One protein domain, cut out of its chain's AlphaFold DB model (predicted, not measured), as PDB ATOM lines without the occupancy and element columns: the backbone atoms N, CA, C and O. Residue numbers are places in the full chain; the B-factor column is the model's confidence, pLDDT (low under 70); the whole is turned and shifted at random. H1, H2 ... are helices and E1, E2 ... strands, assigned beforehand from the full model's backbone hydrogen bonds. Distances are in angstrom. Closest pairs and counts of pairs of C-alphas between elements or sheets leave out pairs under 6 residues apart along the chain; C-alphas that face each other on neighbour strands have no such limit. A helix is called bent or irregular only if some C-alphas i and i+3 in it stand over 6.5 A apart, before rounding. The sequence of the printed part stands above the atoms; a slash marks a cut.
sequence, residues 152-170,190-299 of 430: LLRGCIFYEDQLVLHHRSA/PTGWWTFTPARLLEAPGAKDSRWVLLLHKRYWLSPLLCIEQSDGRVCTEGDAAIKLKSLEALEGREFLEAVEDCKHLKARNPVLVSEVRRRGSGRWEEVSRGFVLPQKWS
ATOM      1  N   LEU A 152     -12.370   9.017 -38.941       47.50
ATOM      2  CA  LEU A 152     -11.441   8.734 -37.856       47.50
ATOM      3  C   LEU A 152     -10.729  10.019 -37.422       47.50
ATOM      4  O   LEU A 152     -10.123  10.720 -38.239       47.50
ATOM      5  N   LEU A 153     -10.777  10.319 -36.127       49.88
ATOM      6  CA  LEU A 153     -10.081  11.446 -35.517       49.88
ATOM      7  C   LEU A 153      -9.469  11.010 -34.183       49.88
ATOM      8  O   LEU A 153     -10.196  10.674 -33.258       49.88
ATOM      9  N   ARG A 154      -8.133  11.074 -34.069       47.53
ATOM     10  CA  ARG A 154      -7.377  10.727 -32.844       47.53
ATOM     11  C   ARG A 154      -7.741   9.351 -32.260       47.53
ATOM     12  O   ARG A 154      -7.966   9.232 -31.062       47.53
ATOM     13  N   GLY A 155      -7.870   8.341 -33.120       46.91
ATOM     14  CA  GLY A 155      -8.282   6.996 -32.704       46.91
ATOM     15  C   GLY A 155      -9.774   6.857 -32.377       46.91
ATOM     16  O   GLY A 155     -10.233   5.736 -32.185       46.91
ATOM     17  N   CYS A 156     -10.542   7.953 -32.369       54.38
ATOM     18  CA  CYS A 156     -11.991   7.917 -32.227       54.38
ATOM     19  C   CYS A 156     -12.669   7.821 -33.592       54.38
ATOM     20  O   CYS A 156     -12.331   8.571 -34.515       54.38
ATOM     21  N   ILE A 157     -13.664   6.948 -33.708       60.09
ATOM     22  CA  ILE A 157     -14.459   6.815 -34.931       60.09
ATOM     23  C   ILE A 157     -15.788   7.517 -34.721       60.09
ATOM     24  O   ILE A 157     -16.529   7.217 -33.789       60.09
ATOM     25  N   PHE A 158     -16.053   8.491 -35.579       71.19
ATOM     26  CA  PHE A 158     -17.250   9.305 -35.538       71.19
ATOM     27  C   PHE A 158     -18.227   8.853 -36.614       71.19
ATOM     28  O   PHE A 158     -17.863   8.746 -37.790       71.19
ATOM     29  N   TYR A 159     -19.470   8.658 -36.196       71.88
ATOM     30  CA  TYR A 159     -20.579   8.261 -37.051       71.88
ATOM     31  C   TYR A 159     -21.624   9.365 -37.132       71.88
ATOM     32  O   TYR A 159     -21.662  10.265 -36.290       71.88
ATOM     33  N   GLU A 160     -22.481   9.296 -38.146       75.06
ATOM     34  CA  GLU A 160     -23.688  10.120 -38.155       75.06
ATOM     35  C   GLU A 160     -24.506   9.833 -36.893       75.06
ATOM     36  O   GLU A 160     -24.591   8.683 -36.451       75.06
ATOM     37  N   ASP A 161     -25.087  10.874 -36.296       74.75
ATOM     38  CA  ASP A 161     -25.876  10.762 -35.070       74.75
ATOM     39  C   ASP A 161     -26.918   9.642 -35.138       74.75
ATOM     40  O   ASP A 161     -27.028   8.874 -34.191       74.75
ATOM     41  N   GLN A 162     -27.597   9.467 -36.272       74.31
ATOM     42  CA  GLN A 162     -28.586   8.403 -36.485       74.31
ATOM     43  C   GLN A 162     -28.044   6.998 -36.171       74.31
ATOM     44  O   GLN A 162     -28.721   6.221 -35.501       74.31
ATOM     45  N   LEU A 163     -26.814   6.689 -36.592       68.44
ATOM     46  CA  LEU A 163     -26.185   5.388 -36.341       68.44
ATOM     47  C   LEU A 163     -25.873   5.213 -34.852       68.44
ATOM     48  O   LEU A 163     -26.183   4.183 -34.258       68.44
ATOM     49  N   VAL A 164     -25.325   6.249 -34.213       70.62
ATOM     50  CA  VAL A 164     -25.007   6.216 -32.775       70.62
ATOM     51  C   VAL A 164     -26.276   6.104 -31.929       70.62
ATOM     52  O   VAL A 164     -26.313   5.354 -30.955       70.62
ATOM     53  N   LEU A 165     -27.332   6.823 -32.305       72.19
ATOM     54  CA  LEU A 165     -28.637   6.776 -31.648       72.19
ATOM     55  C   LEU A 165     -29.308   5.406 -31.811       72.19
ATOM     56  O   LEU A 165     -29.907   4.908 -30.855       72.19
ATOM     57  N   HIS A 166     -29.162   4.774 -32.977       67.69
ATOM     58  CA  HIS A 166     -29.644   3.418 -33.216       67.69
ATOM     59  C   HIS A 166     -28.920   2.400 -32.324       67.69
ATOM     60  O   HIS A 166     -29.581   1.634 -31.628       67.69
ATOM     61  N   HIS A 167     -27.586   2.456 -32.236       63.19
ATOM     62  CA  HIS A 167     -26.813   1.571 -31.353       63.19
ATOM     63  C   HIS A 167     -27.148   1.755 -29.865       63.19
ATOM     64  O   HIS A 167     -27.315   0.768 -29.155       63.19
ATOM     65  N   ARG A 168     -27.328   2.997 -29.395       66.69
ATOM     66  CA  ARG A 168     -27.764   3.282 -28.010       66.69
ATOM     67  C   ARG A 168     -29.147   2.728 -27.691       66.69
ATOM     68  O   ARG A 168     -29.425   2.373 -26.551       66.69
ATOM     69  N   SER A 169     -30.025   2.701 -28.689       58.59
ATOM     70  CA  SER A 169     -31.369   2.142 -28.551       58.59
ATOM     71  C   SER A 169     -31.326   0.612 -28.599       58.59
ATOM     72  O   SER A 169     -32.034  -0.046 -27.844       58.59
ATOM     73  N   ALA A 170     -30.447   0.048 -29.430       51.16
ATOM     74  CA  ALA A 170     -30.239  -1.387 -29.564       51.16
ATOM     75  C   ALA A 170     -29.526  -2.010 -28.356       51.16
ATOM     76  O   ALA A 170     -29.765  -3.182 -28.098       51.16
ATOM     77  N   PRO A 190     -13.190   4.544 -28.394       55.72
ATOM     78  CA  PRO A 190     -13.975   5.755 -28.206       55.72
ATOM     79  C   PRO A 190     -14.720   6.112 -29.500       55.72
ATOM     80  O   PRO A 190     -14.142   6.612 -30.462       55.72
ATOM     81  N   THR A 191     -16.022   5.854 -29.541       64.19
ATOM     82  CA  THR A 191     -16.892   6.252 -30.654       64.19
ATOM     83  C   THR A 191     -17.502   7.626 -30.398       64.19
ATOM     84  O   THR A 191     -17.958   7.914 -29.291       64.19
ATOM     85  N   GLY A 192     -17.537   8.470 -31.425       77.50
ATOM     86  CA  GLY A 192     -18.175   9.783 -31.381       77.50
ATOM     87  C   GLY A 192     -19.306   9.927 -32.398       77.50
ATOM     88  O   GLY A 192     -19.571   9.024 -33.191       77.50
ATOM     89  N   TRP A 193     -19.968  11.079 -32.395       83.38
ATOM     90  CA  TRP A 193     -21.065  11.385 -33.319       83.38
ATOM     91  C   TRP A 193     -20.865  12.718 -34.050       83.38
ATOM     92  O   TRP A 193     -20.069  13.568 -33.651       83.38
ATOM     93  N   TRP A 194     -21.600  12.941 -35.131       85.00
ATOM     94  CA  TRP A 194     -21.742  14.261 -35.743       85.00
ATOM     95  C   TRP A 194     -23.179  14.481 -36.212       85.00
ATOM     96  O   TRP A 194     -23.865  13.535 -36.587       85.00
ATOM     97  N   THR A 195     -23.647  15.730 -36.181       84.69
ATOM     98  CA  THR A 195     -25.015  16.082 -36.581       84.69
ATOM     99  C   THR A 195     -25.113  17.499 -37.136       84.69
ATOM    100  O   THR A 195     -24.344  18.390 -36.769       84.69
ATOM    101  N   PHE A 196     -26.097  17.721 -38.005       82.50
ATOM    102  CA  PHE A 196     -26.580  19.054 -38.385       82.50
ATOM    103  C   PHE A 196     -27.777  19.496 -37.535       82.50
ATOM    104  O   PHE A 196     -28.097  20.684 -37.485       82.50
ATOM    105  N   THR A 197     -28.413  18.544 -36.852       87.25
ATOM    106  CA  THR A 197     -29.705  18.693 -36.188       87.25
ATOM    107  C   THR A 197     -29.552  18.313 -34.716       87.25
ATOM    108  O   THR A 197     -30.053  17.275 -34.288       87.25
ATOM    109  N   PRO A 198     -28.865  19.144 -33.909       89.00
ATOM    110  CA  PRO A 198     -28.564  18.836 -32.508       89.00
ATOM    111  C   PRO A 198     -29.810  18.553 -31.654       89.00
ATOM    112  O   PRO A 198     -29.699  17.875 -30.640       89.00
ATOM    113  N   ALA A 199     -30.997  19.002 -32.078       90.50
ATOM    114  CA  ALA A 199     -32.268  18.669 -31.435       90.50
ATOM    115  C   ALA A 199     -32.524  17.151 -31.356       90.50
ATOM    116  O   ALA A 199     -33.009  16.678 -30.335       90.50
ATOM    117  N   ARG A 200     -32.105  16.373 -32.364       86.75
ATOM    118  CA  ARG A 200     -32.256  14.904 -32.372       86.75
ATOM    119  C   ARG A 200     -31.496  14.222 -31.237       86.75
ATOM    120  O   ARG A 200     -31.910  13.178 -30.747       86.75
ATOM    121  N   LEU A 201     -30.399  14.825 -30.781       86.88
ATOM    122  CA  LEU A 201     -29.635  14.307 -29.646       86.88
ATOM    123  C   LEU A 201     -30.423  14.403 -28.335       86.88
ATOM    124  O   LEU A 201     -30.203  13.601 -27.432       86.88
ATOM    125  N   LEU A 202     -31.343  15.367 -28.236       88.75
ATOM    126  CA  LEU A 202     -32.201  15.560 -27.065       88.75
ATOM    127  C   LEU A 202     -33.384  14.586 -27.031       88.75
ATOM    128  O   LEU A 202     -33.983  14.382 -25.979       88.75
ATOM    129  N   GLU A 203     -33.707  13.982 -28.172       86.50
ATOM    130  CA  GLU A 203     -34.751  12.963 -28.317       86.50
ATOM    131  C   GLU A 203     -34.225  11.553 -27.988       86.50
ATOM    132  O   GLU A 203     -35.003  10.609 -27.849       86.50
ATOM    133  N   ALA A 204     -32.906  11.405 -27.830       82.38
ATOM    134  CA  ALA A 204     -32.253  10.131 -27.576       82.38
ATOM    135  C   ALA A 204     -32.640   9.513 -26.216       82.38
ATOM    136  O   ALA A 204     -32.802  10.235 -25.224       82.38
ATOM    137  N   PRO A 205     -32.672   8.171 -26.103       78.06
ATOM    138  CA  PRO A 205     -32.774   7.503 -24.809       78.06
ATOM    139  C   PRO A 205     -31.679   7.973 -23.836       78.06
ATOM    140  O   PRO A 205     -30.488   7.989 -24.159       78.06
ATOM    141  N   GLY A 206     -32.091   8.382 -22.632       80.19
ATOM    142  CA  GLY A 206     -31.193   8.903 -21.594       80.19
ATOM    143  C   GLY A 206     -30.747  10.359 -21.780       80.19
ATOM    144  O   GLY A 206     -30.020  10.865 -20.933       80.19
ATOM    145  N   ALA A 207     -31.197  11.068 -22.823       84.38
ATOM    146  CA  ALA A 207     -30.835  12.476 -23.033       84.38
ATOM    147  C   ALA A 207     -31.337  13.412 -21.921       84.38
ATOM    148  O   ALA A 207     -30.724  14.446 -21.666       84.38
ATOM    149  N   LYS A 208     -32.426  13.044 -21.231       86.69
ATOM    150  CA  LYS A 208     -32.954  13.789 -20.073       86.69
ATOM    151  C   LYS A 208     -31.985  13.808 -18.889       86.69
ATOM    152  O   LYS A 208     -32.002  14.759 -18.116       86.69
ATOM    153  N   ASP A 209     -31.139  12.786 -18.786       89.38
ATOM    154  CA  ASP A 209     -30.121  12.648 -17.742       89.38
ATOM    155  C   ASP A 209     -28.747  13.162 -18.204       89.38
ATOM    156  O   ASP A 209     -27.756  13.052 -17.476       89.38
ATOM    157  N   SER A 210     -28.678  13.710 -19.421       91.69
ATOM    158  CA  SER A 210     -27.464  14.247 -20.024       91.69
ATOM    159  C   SER A 210     -27.396  15.767 -19.901       91.69
ATOM    160  O   SER A 210     -28.395  16.485 -19.973       91.69
ATOM    161  N   ARG A 211     -26.168  16.268 -19.783       94.62
ATOM    162  CA  ARG A 211     -25.819  17.678 -19.979       94.62
ATOM    163  C   ARG A 211     -24.814  17.797 -21.115       94.62
ATOM    164  O   ARG A 211     -24.095  16.842 -21.415       94.62
ATOM    165  N   TRP A 212     -24.742  18.975 -21.724       94.94
ATOM    166  CA  TRP A 212     -23.938  19.196 -22.924       94.94
ATOM    167  C   TRP A 212     -22.917  20.306 -22.712       94.94
ATOM    168  O   TRP A 212     -23.267  21.425 -22.352       94.94
ATOM    169  N   VAL A 213     -21.644  20.015 -22.967       92.94
ATOM    170  CA  VAL A 213     -20.542  20.970 -22.802       92.94
ATOM    171  C   VAL A 213     -19.996  21.352 -24.174       92.94
ATOM    172  O   VAL A 213     -19.537  20.490 -24.926       92.94
ATOM    173  N   LEU A 214     -19.997  22.646 -24.504       91.19
ATOM    174  CA  LEU A 214     -19.402  23.154 -25.745       91.19
ATOM    175  C   LEU A 214     -17.891  23.340 -25.568       91.19
ATOM    176  O   LEU A 214     -17.427  24.198 -24.816       91.19
ATOM    177  N   LEU A 215     -17.092  22.575 -26.311       84.38
ATOM    178  CA  LEU A 215     -15.632  22.566 -26.196       84.38
ATOM    179  C   LEU A 215     -15.025  23.660 -27.067       84.38
ATOM    180  O   LEU A 215     -14.399  23.413 -28.097       84.38
ATOM    181  N   LEU A 216     -15.204  24.912 -26.654       77.31
ATOM    182  CA  LEU A 216     -14.790  26.073 -27.448       77.31
ATOM    183  C   LEU A 216     -13.266  26.280 -27.494       77.31
ATOM    184  O   LEU A 216     -12.766  26.997 -28.364       77.31
ATOM    185  N   HIS A 217     -12.520  25.647 -26.584       72.81
ATOM    186  CA  HIS A 217     -11.066  25.754 -26.499       72.81
ATOM    187  C   HIS A 217     -10.373  24.411 -26.762       72.81
ATOM    188  O   HIS A 217     -10.722  23.393 -26.168       72.81
ATOM    189  N   LYS A 218      -9.319  24.429 -27.595       67.56
ATOM    190  CA  LYS A 218      -8.614  23.225 -28.084       67.56
ATOM    191  C   LYS A 218      -8.051  22.317 -26.985       67.56
ATOM    192  O   LYS A 218      -7.885  21.129 -27.219       67.56
ATOM    193  N   ARG A 219      -7.751  22.847 -25.793       64.81
ATOM    194  CA  ARG A 219      -7.279  22.035 -24.650       64.81
ATOM    195  C   ARG A 219      -8.303  20.979 -24.227       64.81
ATOM    196  O   ARG A 219      -7.913  19.846 -23.988       64.81
ATOM    197  N   TYR A 220      -9.593  21.318 -24.231       66.75
ATOM    198  CA  TYR A 220     -10.666  20.381 -23.883       66.75
ATOM    199  C   TYR A 220     -10.904  19.317 -24.962       66.75
ATOM    200  O   TYR A 220     -11.527  18.289 -24.714       66.75
ATOM    201  N   TRP A 221     -10.377  19.518 -26.172       72.12
ATOM    202  CA  TRP A 221     -10.582  18.585 -27.281       72.12
ATOM    203  C   TRP A 221      -9.836  17.267 -27.085       72.12
ATOM    204  O   TRP A 221     -10.132  16.302 -27.784       72.12
ATOM    205  N   LEU A 222      -8.849  17.237 -26.187       58.62
ATOM    206  CA  LEU A 222      -7.884  16.143 -26.091       58.62
ATOM    207  C   LEU A 222      -8.000  15.333 -24.800       58.62
ATOM    208  O   LEU A 222      -7.332  14.313 -24.682       58.62
ATOM    209  N   SER A 223      -8.814  15.784 -23.849       58.97
ATOM    210  CA  SER A 223      -9.013  15.126 -22.561       58.97
ATOM    211  C   SER A 223     -10.479  14.740 -22.383       58.97
ATOM    212  O   SER A 223     -11.341  15.533 -22.781       58.97
ATOM    213  N   PRO A 224     -10.773  13.589 -21.753       69.75
ATOM    214  CA  PRO A 224     -12.104  13.317 -21.224       69.75
ATOM    215  C   PRO A 224     -12.546  14.450 -20.300       69.75
ATOM    216  O   PRO A 224     -11.720  15.038 -19.591       69.75
ATOM    217  N   LEU A 225     -13.834  14.761 -20.313       77.38
ATOM    218  CA  LEU A 225     -14.403  15.743 -19.406       77.38
ATOM    219  C   LEU A 225     -14.892  15.098 -18.119       77.38
ATOM    220  O   LEU A 225     -15.581  14.078 -18.111       77.38
ATOM    221  N   LEU A 226     -14.557  15.779 -17.030       81.81
ATOM    222  CA  LEU A 226     -15.117  15.561 -15.712       81.81
ATOM    223  C   LEU A 226     -15.746  16.878 -15.277       81.81
ATOM    224  O   LEU A 226     -15.079  17.914 -15.253       81.81
ATOM    225  N   CYS A 227     -17.032  16.838 -14.954       90.19
ATOM    226  CA  CYS A 227     -17.748  17.987 -14.431       90.19
ATOM    227  C   CYS A 227     -18.196  17.721 -12.993       90.19
ATOM    228  O   CYS A 227     -18.493  16.589 -12.598       90.19
ATOM    229  N   ILE A 228     -18.215  18.786 -12.202       90.12
ATOM    230  CA  ILE A 228     -18.602  18.762 -10.797       90.12
ATOM    231  C   ILE A 228     -19.843  19.632 -10.646       90.12
ATOM    232  O   ILE A 228     -19.909  20.739 -11.184       90.12
ATOM    233  N   GLU A 229     -20.823  19.103  -9.925       92.56
ATOM    234  CA  GLU A 229     -22.010  19.843  -9.516       92.56
ATOM    235  C   GLU A 229     -21.634  20.817  -8.391       92.56
ATOM    236  O   GLU A 229     -21.112  20.421  -7.345       92.56
ATOM    237  N   GLN A 230     -21.837  22.106  -8.636       89.62
ATOM    238  CA  GLN A 230     -21.584  23.180  -7.689       89.62
ATOM    239  C   GLN A 230     -22.740  23.310  -6.691       89.62
ATOM    240  O   GLN A 230     -23.829  22.774  -6.887       89.62
ATOM    241  N   SER A 231     -22.515  24.047  -5.601       88.06
ATOM    242  CA  SER A 231     -23.518  24.254  -4.544       88.06
ATOM    243  C   SER A 231     -24.780  24.983  -5.016       88.06
ATOM    244  O   SER A 231     -25.804  24.917  -4.347       88.06
ATOM    245  N   ASP A 232     -24.699  25.695  -6.138       89.12
ATOM    246  CA  ASP A 232     -25.822  26.375  -6.786       89.12
ATOM    247  C   ASP A 232     -26.548  25.494  -7.823       89.12
ATOM    248  O   ASP A 232     -27.447  25.970  -8.510       89.12
ATOM    249  N   GLY A 233     -26.167  24.217  -7.936       86.62
ATOM    250  CA  GLY A 233     -26.748  23.251  -8.867       86.62
ATOM    251  C   GLY A 233     -26.153  23.281 -10.276       86.62
ATOM    252  O   GLY A 233     -26.485  22.412 -11.085       86.62
ATOM    253  N   ARG A 234     -25.251  24.223 -10.593       91.38
ATOM    254  CA  ARG A 234     -24.593  24.263 -11.908       91.38
ATOM    255  C   ARG A 234     -23.563  23.155 -12.043       91.38
ATOM    256  O   ARG A 234     -22.839  22.838 -11.104       91.38
ATOM    257  N   VAL A 235     -23.453  22.586 -13.236       94.00
ATOM    258  CA  VAL A 235     -22.494  21.519 -13.532       94.00
ATOM    259  C   VAL A 235     -21.376  22.103 -14.381       94.00
ATOM    260  O   VAL A 235     -21.621  22.545 -15.497       94.00
ATOM    261  N   CYS A 236     -20.146  22.106 -13.871       93.25
ATOM    262  CA  CYS A 236     -19.025  22.775 -14.534       93.25
ATOM    263  C   CYS A 236     -17.795  21.868 -14.630       93.25
ATOM    264  O   CYS A 236     -17.477  21.142 -13.688       93.25
ATOM    265  N   THR A 237     -17.052  21.949 -15.737       88.12
ATOM    266  CA  THR A 237     -15.667  21.446 -15.795       88.12
ATOM    267  C   THR A 237     -14.727  22.466 -15.171       88.12
ATOM    268  O   THR A 237     -14.904  23.674 -15.347       88.12
ATOM    269  N   GLU A 238     -13.691  21.990 -14.487       78.50
ATOM    270  CA  GLU A 238     -12.653  22.872 -13.963       78.50
ATOM    271  C   GLU A 238     -11.900  23.561 -15.118       78.50
ATOM    272  O   GLU A 238     -11.602  22.965 -16.162       78.50
ATOM    273  N   GLY A 239     -11.665  24.861 -14.951       76.94
ATOM    274  CA  GLY A 239     -10.758  25.633 -15.788       76.94
ATOM    275  C   GLY A 239      -9.292  25.334 -15.473       76.94
ATOM    276  O   GLY A 239      -8.963  24.477 -14.662       76.94
ATOM    277  N   ASP A 240      -8.392  26.095 -16.082       68.81
ATOM    278  CA  ASP A 240      -6.973  26.095 -15.722       68.81
ATOM    279  C   ASP A 240      -6.508  27.548 -15.596       68.81
ATOM    280  O   ASP A 240      -6.308  28.261 -16.587       68.81
ATOM    281  N   ALA A 241      -6.363  28.000 -14.348       72.44
ATOM    282  CA  ALA A 241      -5.978  29.368 -14.030       72.44
ATOM    283  C   ALA A 241      -4.577  29.725 -14.558       72.44
ATOM    284  O   ALA A 241      -4.355  30.877 -14.936       72.44
ATOM    285  N   ALA A 242      -3.658  28.754 -14.658       61.09
ATOM    286  CA  ALA A 242      -2.294  28.992 -15.129       61.09
ATOM    287  C   ALA A 242      -2.265  29.426 -16.603       61.09
ATOM    288  O   ALA A 242      -1.415  30.221 -17.005       61.09
ATOM    289  N   ILE A 243      -3.232  28.959 -17.396       63.47
ATOM    290  CA  ILE A 243      -3.399  29.339 -18.807       63.47
ATOM    291  C   ILE A 243      -4.626  30.229 -19.051       63.47
ATOM    292  O   ILE A 243      -5.015  30.426 -20.202       63.47
ATOM    293  N   LYS A 244      -5.233  30.779 -17.989       72.56
ATOM    294  CA  LYS A 244      -6.460  31.601 -18.050       72.56
ATOM    295  C   LYS A 244      -7.622  30.903 -18.773       72.56
ATOM    296  O   LYS A 244      -8.451  31.557 -19.410       72.56
ATOM    297  N   LEU A 245      -7.680  29.578 -18.690       73.50
ATOM    298  CA  LEU A 245      -8.761  28.787 -19.252       73.50
ATOM    299  C   LEU A 245      -9.942  28.824 -18.286       73.50
ATOM    300  O   LEU A 245      -9.828  28.403 -17.137       73.50
ATOM    301  N   LYS A 246     -11.064  29.366 -18.753       83.62
ATOM    302  CA  LYS A 246     -12.294  29.447 -17.965       83.62
ATOM    303  C   LYS A 246     -12.949  28.073 -17.866       83.62
ATOM    304  O   LYS A 246     -12.907  27.313 -18.830       83.62
ATOM    305  N   SER A 247     -13.595  27.818 -16.733       87.62
ATOM    306  CA  SER A 247     -14.527  26.705 -16.572       87.62
ATOM    307  C   SER A 247     -15.602  26.747 -17.660       87.62
ATOM    308  O   SER A 247     -16.039  27.830 -18.059       87.62
ATOM    309  N   LEU A 248     -16.017  25.573 -18.134       91.00
ATOM    310  CA  LEU A 248     -17.150  25.433 -19.048       91.00
ATOM    311  C   LEU A 248     -18.340  24.874 -18.281       91.00
ATOM    312  O   LEU A 248     -18.181  23.985 -17.443       91.00
ATOM    313  N   GLU A 249     -19.516  25.389 -18.593       94.44
ATOM    314  CA  GLU A 249     -20.776  24.927 -18.032       94.44
ATOM    315  C   GLU A 249     -21.352  23.792 -18.887       94.44
ATOM    316  O   GLU A 249     -21.209  23.782 -20.114       94.44
ATOM    317  N   ALA A 250     -21.963  22.814 -18.223       95.06
ATOM    318  CA  ALA A 250     -22.703  21.733 -18.844       95.06
ATOM    319  C   ALA A 250     -24.182  22.120 -18.891       95.06
ATOM    320  O   ALA A 250     -24.850  22.214 -17.864       95.06
ATOM    321  N   LEU A 251     -24.664  22.345 -20.105       95.88
ATOM    322  CA  LEU A 251     -25.945  22.965 -20.402       95.88
ATOM    323  C   LEU A 251     -27.078  21.942 -20.440       95.88
ATOM    324  O   LEU A 251     -26.881  20.786 -20.843       95.88
ATOM    325  N   GLU A 252     -28.280  22.382 -20.074       93.44
ATOM    326  CA  GLU A 252     -29.500  21.613 -20.304       93.44
ATOM    327  C   GLU A 252     -29.933  21.669 -21.777       93.44
ATOM    328  O   GLU A 252     -29.479  22.515 -22.539       93.44
ATOM    329  N   GLY A 253     -30.846  20.788 -22.204       90.88
ATOM    330  CA  GLY A 253     -31.196  20.629 -23.621       90.88
ATOM    331  C   GLY A 253     -31.565  21.926 -24.355       90.88
ATOM    332  O   GLY A 253     -31.076  22.162 -25.456       90.88
ATOM    333  N   ARG A 254     -32.375  22.803 -23.748       91.44
ATOM    334  CA  ARG A 254     -32.739  24.089 -24.369       91.44
ATOM    335  C   ARG A 254     -31.550  25.049 -24.446       91.44
ATOM    336  O   ARG A 254     -31.270  25.581 -25.516       91.44
ATOM    337  N   GLU A 255     -30.845  25.223 -23.335       93.81
ATOM    338  CA  GLU A 255     -29.663  26.087 -23.233       93.81
ATOM    339  C   GLU A 255     -28.557  25.635 -24.191       93.81
ATOM    340  O   GLU A 255     -27.879  26.450 -24.808       93.81
ATOM    341  N   PHE A 256     -28.405  24.323 -24.367       94.00
ATOM    342  CA  PHE A 256     -27.496  23.719 -25.329       94.00
ATOM    343  C   PHE A 256     -27.816  24.146 -26.764       94.00
ATOM    344  O   PHE A 256     -26.911  24.556 -27.489       94.00
ATOM    345  N   LEU A 257     -29.084  24.062 -27.182       92.56
ATOM    346  CA  LEU A 257     -29.488  24.470 -28.529       92.56
ATOM    347  C   LEU A 257     -29.267  25.967 -28.752       92.56
ATOM    348  O   LEU A 257     -28.731  26.343 -29.794       92.56
ATOM    349  N   GLU A 258     -29.628  26.795 -27.770       91.25
ATOM    350  CA  GLU A 258     -29.421  28.247 -27.810       91.25
ATOM    351  C   GLU A 258     -27.919  28.580 -27.908       91.25
ATOM    352  O   GLU A 258     -27.499  29.277 -28.830       91.25
ATOM    353  N   ALA A 259     -27.074  27.975 -27.068       90.00
ATOM    354  CA  ALA A 259     -25.626  28.193 -27.086       90.00
ATOM    355  C   ALA A 259     -24.953  27.707 -28.379       90.00
ATOM    356  O   ALA A 259     -23.989  28.314 -28.863       90.00
ATOM    357  N   VAL A 260     -25.433  26.601 -28.955       87.50
ATOM    358  CA  VAL A 260     -24.980  26.123 -30.265       87.50
ATOM    359  C   VAL A 260     -25.331  27.133 -31.352       87.50
ATOM    360  O   VAL A 260     -24.481  27.414 -32.200       87.50
ATOM    361  N   GLU A 261     -26.541  27.689 -31.334       83.81
ATOM    362  CA  GLU A 261     -26.975  28.691 -32.308       83.81
ATOM    363  C   GLU A 261     -26.181  29.998 -32.165       83.81
ATOM    364  O   GLU A 261     -25.645  30.512 -33.147       83.81
ATOM    365  N   ASP A 262     -25.940  30.459 -30.938       82.81
ATOM    366  CA  ASP A 262     -25.072  31.609 -30.664       82.81
ATOM    367  C   ASP A 262     -23.643  31.384 -31.176       82.81
ATOM    368  O   ASP A 262     -23.020  32.265 -31.783       82.81
ATOM    369  N   CYS A 263     -23.113  30.169 -31.008       75.19
ATOM    370  CA  CYS A 263     -21.813  29.795 -31.558       75.19
ATOM    371  C   CYS A 263     -21.812  29.784 -33.092       75.19
ATOM    372  O   CYS A 263     -20.801  30.165 -33.701       75.19
ATOM    373  N   LYS A 264     -22.930  29.409 -33.729       64.31
ATOM    374  CA  LYS A 264     -23.097  29.551 -35.181       64.31
ATOM    375  C   LYS A 264     -23.133  31.022 -35.585       64.31
ATOM    376  O   LYS A 264     -22.539  31.354 -36.602       64.31
ATOM    377  N   HIS A 265     -23.724  31.925 -34.812       55.31
ATOM    378  CA  HIS A 265     -23.733  33.351 -35.158       55.31
ATOM    379  C   HIS A 265     -22.363  34.025 -34.982       55.31
ATOM    380  O   HIS A 265     -21.956  34.828 -35.821       55.31
ATOM    381  N   LEU A 266     -21.597  33.645 -33.955       50.56
ATOM    382  CA  LEU A 266     -20.265  34.205 -33.684       50.56
ATOM    383  C   LEU A 266     -19.167  33.645 -34.604       50.56
ATOM    384  O   LEU A 266     -18.161  34.310 -34.859       50.56
ATOM    385  N   LYS A 267     -19.325  32.403 -35.082       51.91
ATOM    386  CA  LYS A 267     -18.331  31.675 -35.889       51.91
ATOM    387  C   LYS A 267     -19.008  30.780 -36.927       51.91
ATOM    388  O   LYS A 267     -18.658  29.606 -37.032       51.91
ATOM    389  N   ALA A 268     -19.901  31.348 -37.747       51.53
ATOM    390  CA  ALA A 268     -20.752  30.685 -38.761       51.53
ATOM    391  C   ALA A 268     -20.044  29.766 -39.772       51.53
ATOM    392  O   ALA A 268     -20.654  29.250 -40.711       51.53
ATOM    393  N   ARG A 269     -18.728  29.585 -39.644       57.94
ATOM    394  CA  ARG A 269     -17.904  28.750 -40.498       57.94
ATOM    395  C   ARG A 269     -17.441  27.431 -39.902       57.94
ATOM    396  O   ARG A 269     -17.132  26.557 -40.708       57.94
ATOM    397  N   ASN A 270     -17.455  27.267 -38.582       68.06
ATOM    398  CA  ASN A 270     -16.720  26.184 -37.937       68.06
ATOM    399  C   ASN A 270     -17.649  25.206 -37.197       68.06
ATOM    400  O   ASN A 270     -18.630  25.651 -36.601       68.06
ATOM    401  N   PRO A 271     -17.336  23.897 -37.192       76.56
ATOM    402  CA  PRO A 271     -17.980  22.927 -36.316       76.56
ATOM    403  C   PRO A 271     -17.837  23.311 -34.851       76.56
ATOM    404  O   PRO A 271     -16.782  23.796 -34.426       76.56
ATOM    405  N   VAL A 272     -18.869  23.013 -34.074       83.81
ATOM    406  CA  VAL A 272     -18.831  23.093 -32.617       83.81
ATOM    407  C   VAL A 272     -18.582  21.688 -32.090       83.81
ATOM    408  O   VAL A 272     -19.375  20.784 -32.333       83.81
ATOM    409  N   LEU A 273     -17.460  21.490 -31.399       84.81
ATOM    410  CA  LEU A 273     -17.211  20.245 -30.679       84.81
ATOM    411  C   LEU A 273     -17.990  20.274 -29.367       84.81
ATOM    412  O   LEU A 273     -17.941  21.262 -28.634       84.81
ATOM    413  N   VAL A 274     -18.693  19.190 -29.086       90.38
ATOM    414  CA  VAL A 274     -19.608  19.051 -27.961       90.38
ATOM    415  C   VAL A 274     -19.310  17.744 -27.247       90.38
ATOM    416  O   VAL A 274     -19.007  16.734 -27.880       90.38
ATOM    417  N   SER A 275     -19.415  17.765 -25.927       90.31
ATOM    418  CA  SER A 275     -19.398  16.565 -25.105       90.31
ATOM    419  C   SER A 275     -20.740  16.377 -24.421       90.31
ATOM    420  O   SER A 275     -21.295  17.329 -23.879       90.31
ATOM    421  N   GLU A 276     -21.227  15.146 -24.411       91.50
ATOM    422  CA  GLU A 276     -22.320  14.699 -23.558       91.50
ATOM    423  C   GLU A 276     -21.723  14.186 -22.248       91.50
ATOM    424  O   GLU A 276     -20.839  13.321 -22.262       91.50
ATOM    425  N   VAL A 277     -22.205  14.699 -21.123       91.00
ATOM    426  CA  VAL A 277     -21.838  14.215 -19.791       91.00
ATOM    427  C   VAL A 277     -23.075  13.691 -19.075       91.00
ATOM    428  O   VAL A 277     -24.158  14.265 -19.198       91.00
ATOM    429  N   ARG A 278     -22.919  12.610 -18.311       90.75
ATOM    430  CA  ARG A 278     -23.983  12.042 -17.469       90.75
ATOM    431  C   ARG A 278     -23.520  11.910 -16.036       90.75
ATOM    432  O   ARG A 278     -22.332  11.736 -15.758       90.75
ATOM    433  N   ARG A 279     -24.477  11.982 -15.119       90.50
ATOM    434  CA  ARG A 279     -24.203  11.854 -13.693       90.50
ATOM    435  C   ARG A 279     -23.736  10.434 -13.369       90.50
ATOM    436  O   ARG A 279     -24.393   9.462 -13.737       90.50
ATOM    437  N   ARG A 280     -22.635  10.312 -12.627       84.81
ATOM    438  CA  ARG A 280     -22.140   9.042 -12.087       84.81
ATOM    439  C   ARG A 280     -21.941   9.172 -10.579       84.81
ATOM    440  O   ARG A 280     -20.988   9.784 -10.106       84.81
ATOM    441  N   GLY A 281     -22.869   8.600  -9.813       78.69
ATOM    442  CA  GLY A 281     -22.880   8.716  -8.351       78.69
ATOM    443  C   GLY A 281     -23.246  10.123  -7.858       78.69
ATOM    444  O   GLY A 281     -23.963  10.867  -8.525       78.69
ATOM    445  N   SER A 282     -22.784  10.489  -6.660       80.00
ATOM    446  CA  SER A 282     -23.120  11.769  -6.027       80.00
ATOM    447  C   SER A 282     -22.230  12.913  -6.532       80.00
ATOM    448  O   SER A 282     -21.038  12.956  -6.223       80.00
ATOM    449  N   GLY A 283     -22.819  13.855  -7.276       81.56
ATOM    450  CA  GLY A 283     -22.215  15.156  -7.610       81.56
ATOM    451  C   GLY A 283     -21.133  15.158  -8.698       81.56
ATOM    452  O   GLY A 283     -20.530  16.201  -8.951       81.56
ATOM    453  N   ARG A 284     -20.876  14.018  -9.351       87.12
ATOM    454  CA  ARG A 284     -19.908  13.899 -10.451       87.12
ATOM    455  C   ARG A 284     -20.603  13.597 -11.765       87.12
ATOM    456  O   ARG A 284     -21.542  12.804 -11.812       87.12
ATOM    457  N   TRP A 285     -20.097  14.215 -12.820       91.88
ATOM    458  CA  TRP A 285     -20.573  14.060 -14.183       91.88
ATOM    459  C   TRP A 285     -19.395  13.663 -15.065       91.88
ATOM    460  O   TRP A 285     -18.359  14.326 -15.060       91.88
ATOM    461  N   GLU A 286     -19.545  12.565 -15.790       86.88
ATOM    462  CA  GLU A 286     -18.493  11.996 -16.629       86.88
ATOM    463  C   GLU A 286     -18.916  12.056 -18.093       86.88
ATOM    464  O   GLU A 286     -20.094  11.889 -18.419       86.88
ATOM    465  N   GLU A 287     -17.951  12.304 -18.975       85.19
ATOM    466  CA  GLU A 287     -18.157  12.212 -20.415       85.19
ATOM    467  C   GLU A 287     -18.578  10.803 -20.827       85.19
ATOM    468  O   GLU A 287     -17.869   9.829 -20.586       85.19
ATOM    469  N   VAL A 288     -19.733  10.721 -21.484       82.88
ATOM    470  CA  VAL A 288     -20.252   9.474 -22.061       82.88
ATOM    471  C   VAL A 288     -20.164   9.469 -23.575       82.88
ATOM    472  O   VAL A 288     -20.149   8.410 -24.196       82.88
ATOM    473  N   SER A 289     -20.127  10.649 -24.193       83.31
ATOM    474  CA  SER A 289     -19.928  10.756 -25.626       83.31
ATOM    475  C   SER A 289     -19.412  12.122 -26.029       83.31
ATOM    476  O   SER A 289     -19.527  13.107 -25.299       83.31
ATOM    477  N   ARG A 290     -18.879  12.180 -27.245       85.50
ATOM    478  CA  ARG A 290     -18.370  13.401 -27.851       85.50
ATOM    479  C   ARG A 290     -18.777  13.455 -29.305       85.50
ATOM    480  O   ARG A 290     -18.769  12.438 -29.998       85.50
ATOM    481  N   GLY A 291     -19.072  14.648 -29.787       85.75
ATOM    482  CA  GLY A 291     -19.429  14.816 -31.175       85.75
ATOM    483  C   GLY A 291     -19.389  16.233 -31.691       85.75
ATOM    484  O   GLY A 291     -19.068  17.180 -30.976       85.75
ATOM    485  N   PHE A 292     -19.666  16.365 -32.979       85.38
ATOM    486  CA  PHE A 292     -19.626  17.637 -33.684       85.38
ATOM    487  C   PHE A 292     -21.025  18.086 -34.076       85.38
ATOM    488  O   PHE A 292     -21.751  17.358 -34.749       85.38
ATOM    489  N   VAL A 293     -21.361  19.330 -33.743       86.94
ATOM    490  CA  VAL A 293     -22.483  20.027 -34.367       86.94
ATOM    491  C   VAL A 293     -21.956  20.832 -35.548       86.94
ATOM    492  O   VAL A 293     -21.103  21.713 -35.402       86.94
ATOM    493  N   LEU A 294     -22.441  20.496 -36.737       80.81
ATOM    494  CA  LEU A 294     -21.981  21.054 -38.001       80.81
ATOM    495  C   LEU A 294     -22.849  22.253 -38.419       80.81
ATOM    496  O   LEU A 294     -24.066  22.237 -38.228       80.81
ATOM    497  N   PRO A 295     -22.259  23.308 -39.013       74.50
ATOM    498  CA  PRO A 295     -23.023  24.456 -39.486       74.50
ATOM    499  C   PRO A 295     -23.873  24.089 -40.711       74.50
ATOM    500  O   PRO A 295     -23.420  23.377 -41.608       74.50
ATOM    501  N   GLN A 296     -25.084  24.644 -40.807       71.44
ATOM    502  CA  GLN A 296     -26.050  24.283 -41.853       71.44
ATOM    503  C   GLN A 296     -25.568  24.584 -43.275       71.44
ATOM    504  O   GLN A 296     -25.926  23.878 -44.201       71.44
ATOM    505  N   LYS A 297     -24.686  25.565 -43.466       63.44
ATOM    506  CA  LYS A 297     -24.057  25.843 -44.771       63.44
ATOM    507  C   LYS A 297     -23.118  24.739 -45.279       63.44
ATOM    508  O   LYS A 297     -22.645  24.805 -46.407       63.44
ATOM    509  N   TRP A 298     -22.759  23.781 -44.427       64.38
ATOM    510  CA  TRP A 298     -22.095  22.553 -44.863       64.38
ATOM    511  C   TRP A 298     -23.103  21.481 -45.246       64.38
ATOM    512  O   TRP A 298     -22.700  20.440 -45.769       64.38
ATOM    513  N   SER A 299     -24.396  21.724 -44.997       62.53
ATOM    514  CA  SER A 299     -25.458  21.019 -45.686       62.53
ATOM    515  C   SER A 299     -25.303  21.251 -47.176       62.53
ATOM    516  O   SER A 299     -25.292  22.374 -47.664       62.53
TER     517      SER A 299
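Overview. This is residues 152 to 170 and 190 to 299 of the 430 residues of the protein "Hypothetical protein" of Symbiodinium natans (UniProt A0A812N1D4). A small closed barrel of six antiparallel strands, E3, E6, E5, E4, E8 and E7, has its wall extended past the ring by E2 and E1, which pair in parallel alongside the later part of the bent strand E8. The long helix H4 packs on the outside of the barrel along E3 and E7, and H1 is over the added strands E1 and E2. The printed part has 129 residues, with four named helices and eight named strands in the order E1 H1 E2 H2 E3 H3 E4 E5 E6 H4 E7 E8; the class is mixed, helices and strands. It is compact, with a radius of gyration of the C-alphas of 14.3 A, and rounded, spanning 39 by 34 by 31 A.

Along the chain. In the ring, E3 is residues 210 to 214, E6 248 to 251, E5 235 to 237, E4 226 to 229, E8 284 to 293, 24.8 A long, and E7 272 to 279, 22.7 A long. C-alpha 293, where E8 ends, is at (-22.483, 20.027, -34.367). E1 is residues 156 to 160, beginning at C-alpha (-11.991, 7.917, -32.227), and E2 is 191 to 195. H4 is residues 253 to 266, 20.1 A long, and H1 is 161 to 170, 14.0 A; H2, 199 to 202, and H3, 218 to 221, have four residues each.

Arrangement. E7 and E8 form a hairpin, with N 274 and O 291 2.8 A apart. On the other side of E7 is E3, antiparallel, with N 213 and O 275 at 2.9 A. E3 and E6 are antiparallel neighbours, with N 251 and O 212 within hydrogen-bond range at 2.8 A. E4, E5 and E6 form a meander, each strand the antiparallel neighbour of the one before, with N 236 and O 228 at 3.0 A and N 250 and O 235 at 2.8 A. E4 and E8 are antiparallel neighbours in the ring, with N 227 and O 285 within hydrogen-bond range at 2.8 A. E8 bends by 60 degrees at residue 289, and its residues 291 to 293 pair with E2, parallel, with N 195 and O 292 at 2.9 A. E1 is on the other side of E2, parallel, with N 192 and O 157 at 2.9 A. H4 is on the barrel, outside it, at a height over the sheet of 8.9 A; on the local plane it runs along the strands, at 12 degrees to E3, and the closest C-alphas of the two are those of Trp 212 and Phe 256, 6.2 A. H1 is over E1 and E2 and only just stands up from the sheet, rising 41 degrees; the closest C-alphas of H1 and E2 are those of Asp 161 and Trp 193, 5.2 A. H2 and H3 are outside the barrel, H2 over none of the strands and H3 only just over E3, with 3 of its C-alphas. In H1 and H4 every O i to N i+4 pair is within hydrogen-bond range; H2 and H3 are too short for such a pair.

Size, cuts and confidence. The C-alphas farthest apart are those of Ala 170 and Ala 242, 43.7 A. Residues 171 to 189 are not printed, and C-alphas 170 and 190 are 17.8 A apart across the cut. Of the links that are printed whole, none is long. The mean pLDDT of the printed part is 78.5; 33 residues are under 70, among them residues 152 to 157 and 264 to 270.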